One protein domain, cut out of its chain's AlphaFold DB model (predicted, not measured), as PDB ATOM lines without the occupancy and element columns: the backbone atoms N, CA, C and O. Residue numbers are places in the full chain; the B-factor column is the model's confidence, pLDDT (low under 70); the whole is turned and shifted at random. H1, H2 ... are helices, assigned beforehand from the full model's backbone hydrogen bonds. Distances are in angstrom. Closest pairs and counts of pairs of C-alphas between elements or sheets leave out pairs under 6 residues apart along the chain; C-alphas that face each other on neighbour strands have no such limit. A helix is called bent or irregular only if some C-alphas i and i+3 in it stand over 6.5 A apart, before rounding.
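Overview. This is residues 183 to 224 of the 230 residues of an uncharacterized protein of marine sediment metagenome (UniProt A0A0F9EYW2). A thin rod of three helices strung end to end: the long, straight helix H3 makes more than half of the length, and the short helices H1 and H2 come before it in a crooked lead-in, with H1 and H2 making a corner. The chain nowhere folds back on itself, and there is no packed core. The printed part has 42 residues, with three named helices in the order H1, H2, H3 and no named strand; the class is all helix. It is extended, with a radius of gyration of the C-alphas of 17.4 A and spans of 57 by 12 by 9 A.

Along the chain. H1 covers residues 183 to 192 and begins with C-alpha 183 at (219.044, 374.277, 300.629); its first and last C-alphas are 14.6 A apart. H2 covers residues 194 to 200, with C-alpha 194 at (226.698, 359.675, 292.164). H3, residues 202 to 224, is the longest helix, 33.2 A from first to last C-alpha, and ends with C-alpha 224 at (263.412, 343.710, 284.858). No helix is bent.

Arrangement. H1 and H2 are close but not clearly touching: their closest C-alphas, those of Asn 190 and Ser 196, are 6.0 A apart. Their lines are about perpendicular, at 89 degrees. H2 and H3 meet only through their link. H1 and H3 are apart. Every O i to N i+4 pair is within hydrogen-bond range in H2 and H3, and 5 of 6 in H1.

Size, cuts and confidence. The C-alphas farthest apart, those of Phe 184 and Lys 224, are 56.8 A apart. Residues 183 to 224 stand free. The links H1 to H2 and H2 to H3 are tight, with one residue each. The printed part has no cut. Its mean pLDDT is 86.9, and no printed residue is under 70.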
ATOM      1  N   ALA A 183     218.069 375.081 299.894       83.19
ATOM      2  CA  ALA A 183     219.044 374.277 300.629       83.19
ATOM      3  C   ALA A 183     218.552 372.844 300.907       83.19
ATOM      4  O   ALA A 183     219.332 371.896 300.846       83.19
ATOM      5  N   PHE A 184     217.261 372.666 301.199       83.12
ATOM      6  CA  PHE A 184     216.669 371.352 301.443       83.12
ATOM      7  C   PHE A 184     216.583 370.504 300.166       83.12
ATOM      8  O   PHE A 184     216.896 369.314 300.196       83.12
ATOM      9  N   GLU A 185     216.175 371.099 299.044       82.50
ATOM     10  CA  GLU A 185     216.127 370.438 297.736       82.50
ATOM     11  C   GLU A 185     217.532 370.108 297.220       82.50
ATOM     12  O   GLU A 185     217.757 368.991 296.746       82.50
ATOM     13  N   ASP A 186     218.497 371.006 297.404       83.75
ATOM     14  CA  ASP A 186     219.903 370.771 297.083       83.75
ATOM     15  C   ASP A 186     220.482 369.645 297.939       83.75
ATOM     16  O   ASP A 186     221.145 368.750 297.420       83.75
ATOM     17  N   ALA A 187     220.207 369.628 299.246       81.62
ATOM     18  CA  ALA A 187     220.632 368.544 300.127       81.62
ATOM     19  C   ALA A 187     220.004 367.201 299.722       81.62
ATOM     20  O   ALA A 187     220.695 366.181 299.680       81.62
ATOM     21  N   ALA A 188     218.712 367.194 299.379       78.88
ATOM     22  CA  ALA A 188     218.017 365.996 298.921       78.88
ATOM     23  C   ALA A 188     218.584 365.485 297.590       78.88
ATOM     24  O   ALA A 188     218.818 364.288 297.451       78.88
ATOM     25  N   THR A 189     218.849 366.380 296.639       81.06
ATOM     26  CA  THR A 189     219.446 366.033 295.344       81.06
ATOM     27  C   THR A 189     220.858 365.504 295.545       81.06
ATOM     28  O   THR A 189     221.186 364.416 295.079       81.06
ATOM     29  N   ASN A 190     221.675 366.207 296.330       79.06
ATOM     30  CA  ASN A 190     223.033 365.784 296.632       79.06
ATOM     31  C   ASN A 190     223.063 364.411 297.305       79.06
ATOM     32  O   ASN A 190     223.895 363.603 296.913       79.06
ATOM     33  N   ALA A 191     222.143 364.089 298.219       75.38
ATOM     34  CA  ALA A 191     222.116 362.793 298.900       75.38
ATOM     35  C   ALA A 191     222.006 361.587 297.943       75.38
ATOM     36  O   ALA A 191     222.633 360.563 298.198       75.38
ATOM     37  N   TYR A 192     221.262 361.711 296.838       73.50
ATOM     38  CA  TYR A 192     221.018 360.611 295.889       73.50
ATOM     39  C   TYR A 192     221.869 360.679 294.612       73.50
ATOM     40  O   TYR A 192     221.669 359.883 293.696       73.50
ATOM     41  N   THR A 193     222.816 361.613 294.518       81.06
ATOM     42  CA  THR A 193     223.679 361.733 293.331       81.06
ATOM     43  C   THR A 193     224.917 360.846 293.424       81.06
ATOM     44  O   THR A 193     225.512 360.697 294.489       81.06
ATOM     45  N   MET A 194     225.395 360.354 292.274       75.12
ATOM     46  CA  MET A 194     226.698 359.675 292.164       75.12
ATOM     47  C   MET A 194     227.844 360.528 292.724       75.12
ATOM     48  O   MET A 194     228.809 360.004 293.269       75.12
ATOM     49  N   LYS A 195     227.713 361.858 292.666       77.00
ATOM     50  CA  LYS A 195     228.668 362.812 293.241       77.00
ATOM     51  C   LYS A 195     228.799 362.684 294.766       77.00
ATOM     52  O   LYS A 195     229.894 362.870 295.290       77.00
ATOM     53  N   SER A 196     227.712 362.357 295.468       79.88
ATOM     54  CA  SER A 196     227.705 362.093 296.917       79.88
ATOM     55  C   SER A 196     228.493 360.826 297.248       79.88
ATOM     56  O   SER A 196     229.370 360.856 298.110       79.88
ATOM     57  N   ILE A 197     228.263 359.764 296.474       81.62
ATOM     58  CA  ILE A 197     228.970 358.486 296.590       81.62
ATOM     59  C   ILE A 197     230.463 358.701 296.324       81.62
ATOM     60  O   ILE A 197     231.291 358.347 297.158       81.62
ATOM     61  N   PHE A 198     230.828 359.368 295.226       83.50
ATOM     62  CA  PHE A 198     232.232 359.656 294.927       83.50
ATOM     63  C   PHE A 198     232.909 360.514 295.995       83.50
ATOM     64  O   PHE A 198     234.069 360.265 296.294       83.50
ATOM     65  N   ARG A 199     232.207 361.472 296.616       82.12
ATOM     66  CA  ARG A 199     232.742 362.226 297.762       82.12
ATOM     67  C   ARG A 199     232.980 361.341 298.980       82.12
ATOM     68  O   ARG A 199     234.035 361.434 299.593       82.12
ATOM     69  N   GLN A 200     232.015 360.493 299.334       86.75
ATOM     70  CA  GLN A 200     232.122 359.629 300.509       86.75
ATOM     71  C   GLN A 200     233.220 358.569 300.342       86.75
ATOM     72  O   GLN A 200     233.924 358.255 301.299       86.75
ATOM     73  N   TYR A 201     233.400 358.057 299.123       89.19
ATOM     74  CA  TYR A 201     234.395 357.035 298.804       89.19
ATOM     75  C   TYR A 201     235.687 357.595 298.195       89.19
ATOM     76  O   TYR A 201     236.546 356.819 297.789       89.19
ATOM     77  N   GLN A 202     235.882 358.916 298.165       90.94
ATOM     78  CA  GLN A 202     237.063 359.521 297.546       90.94
ATOM     79  C   GLN A 202     238.362 359.014 298.184       90.94
ATOM     80  O   GLN A 202     239.278 358.600 297.477       90.94
ATOM     81  N   THR A 203     238.424 358.991 299.517       89.88
ATOM     82  CA  THR A 203     239.594 358.525 300.272       89.88
ATOM     83  C   THR A 203     239.894 357.037 300.050       89.88
ATOM     84  O   THR A 203     241.023 356.727 299.676       89.88
ATOM     85  N   PRO A 204     238.940 356.095 300.217       91.62
ATOM     86  CA  PRO A 204     239.222 354.682 299.967       91.62
ATOM     87  C   PRO A 204     239.524 354.382 298.494       91.62
ATOM     88  O   PRO A 204     240.397 353.563 298.223       91.62
ATOM     89  N   ILE A 205     238.875 355.067 297.542       90.94
ATOM     90  CA  ILE A 205     239.204 354.932 296.114       90.94
ATOM     91  C   ILE A 205     240.640 355.403 295.856       90.94
ATOM     92  O   ILE A 205     241.393 354.705 295.181       90.94
ATOM     93  N   ALA A 206     241.052 356.540 296.425       92.75
ATOM     94  CA  ALA A 206     242.414 357.048 296.282       92.75
ATOM     95  C   ALA A 206     243.459 356.078 296.860       92.75
ATOM     96  O   ALA A 206     244.450 355.786 296.195       92.75
ATOM     97  N   ILE A 207     243.215 355.525 298.052       93.38
ATOM     98  CA  ILE A 207     244.087 354.503 298.653       93.38
ATOM     99  C   ILE A 207     244.157 353.262 297.752       93.38
ATOM    100  O   ILE A 207     245.247 352.756 297.494       93.38
ATOM    101  N   GLY A 208     243.019 352.804 297.219       93.12
ATOM    102  CA  GLY A 208     242.966 351.673 296.292       93.12
ATOM    103  C   GLY A 208     243.807 351.892 295.032       93.12
ATOM    104  O   GLY A 208     244.558 351.002 294.638       93.12
ATOM    105  N   ILE A 209     243.751 353.092 294.445       93.69
ATOM    106  CA  ILE A 209     244.573 353.460 293.281       93.69
ATOM    107  C   ILE A 209     246.064 353.406 293.631       93.69
ATOM    108  O   ILE A 209     246.837 352.813 292.883       93.69
ATOM    109  N   VAL A 210     246.470 353.966 294.774       95.88
ATOM    110  CA  VAL A 210     247.879 353.952 295.207       95.88
ATOM    111  C   VAL A 210     248.384 352.522 295.394       95.88
ATOM    112  O   VAL A 210     249.457 352.187 294.897       95.88
ATOM    113  N   VAL A 211     247.600 351.654 296.040       95.00
ATOM    114  CA  VAL A 211     247.962 350.242 296.233       95.00
ATOM    115  C   VAL A 211     248.134 349.529 294.889       95.00
ATOM    116  O   VAL A 211     249.140 348.850 294.685       95.00
ATOM    117  N   ILE A 212     247.208 349.723 293.946       95.12
ATOM    118  CA  ILE A 212     247.308 349.146 292.596       95.12
ATOM    119  C   ILE A 212     248.568 349.655 291.881       95.12
ATOM    120  O   ILE A 212     249.304 348.858 291.300       95.12
ATOM    121  N   CYS A 213     248.870 350.954 291.963       95.19
ATOM    122  CA  CYS A 213     250.093 351.522 291.395       95.19
ATOM    123  C   CYS A 213     251.362 350.908 292.006       95.19
ATOM    124  O   CYS A 213     252.301 350.605 291.267       95.19
ATOM    125  N   CYS A 214     251.395 350.665 293.320       94.25
ATOM    126  CA  CYS A 214     252.513 349.984 293.974       94.25
ATOM    127  C   CYS A 214     252.692 348.547 293.459       94.25
ATOM    128  O   CYS A 214     253.819 348.148 293.165       94.25
ATOM    129  N   PHE A 215     251.603 347.788 293.289       94.25
ATOM    130  CA  PHE A 215     251.663 346.429 292.738       94.25
ATOM    131  C   PHE A 215     252.177 346.404 291.297       94.25
ATOM    132  O   PHE A 215     253.023 345.575 290.963       94.25
ATOM    133  N   ILE A 216     251.719 347.334 290.454       93.69
ATOM    134  CA  ILE A 216     252.201 347.459 289.072       93.69
ATOM    135  C   ILE A 216     253.697 347.793 289.058       93.69
ATOM    136  O   ILE A 216     254.461 347.150 288.341       93.69
ATOM    137  N   GLY A 217     254.138 348.751 289.880       93.31
ATOM    138  CA  GLY A 217     255.554 349.103 289.998       93.31
ATOM    139  C   GLY A 217     256.421 347.917 290.428       93.31
ATOM    140  O   GLY A 217     257.478 347.681 289.844       93.31
ATOM    141  N   PHE A 218     255.945 347.124 291.391       92.81
ATOM    142  CA  PHE A 218     256.641 345.927 291.861       92.81
ATOM    143  C   PHE A 218     256.729 344.840 290.777       92.81
ATOM    144  O   PHE A 218     257.790 344.254 290.576       92.81
ATOM    145  N   ALA A 219     255.650 344.615 290.021       91.06
ATOM    146  CA  ALA A 219     255.631 343.663 288.909       91.06
ATOM    147  C   ALA A 219     256.612 344.058 287.785       91.06
ATOM    148  O   ALA A 219     257.345 343.215 287.259       91.06
ATOM    149  N   VAL A 220     256.689 345.350 287.448       90.44
ATOM    150  CA  VAL A 220     257.651 345.865 286.458       90.44
ATOM    151  C   VAL A 220     259.093 345.702 286.946       90.44
ATOM    152  O   VAL A 220     259.954 345.258 286.189       90.44
ATOM    153  N   LEU A 221     259.367 345.993 288.220       88.62
ATOM    154  CA  LEU A 221     260.684 345.761 288.822       88.62
ATOM    155  C   LEU A 221     261.097 344.287 288.756       88.62
ATOM    156  O   LEU A 221     262.222 343.978 288.364       88.62
ATOM    157  N   TRP A 222     260.178 343.377 289.079       86.38
ATOM    158  CA  TRP A 222     260.447 341.940 289.077       86.38
ATOM    159  C   TRP A 222     260.788 341.422 287.674       86.38
ATOM    160  O   TRP A 222     261.771 340.704 287.489       86.38
ATOM    161  N   THR A 223     260.027 341.848 286.664       87.44
ATOM    162  CA  THR A 223     260.290 341.467 285.264       87.44
ATOM    163  C   THR A 223     261.627 341.998 284.742       87.44
ATOM    164  O   THR A 223     262.269 341.333 283.932       87.44
ATOM    165  N   LYS A 224     262.101 343.153 285.230       79.94
ATOM    166  CA  LYS A 224     263.412 343.710 284.858       79.94
ATOM    167  C   LYS A 224     264.584 343.085 285.615       79.94
ATOM    168  O   LYS A 224     265.627 342.875 285.008       79.94
TER     169      LYS A 224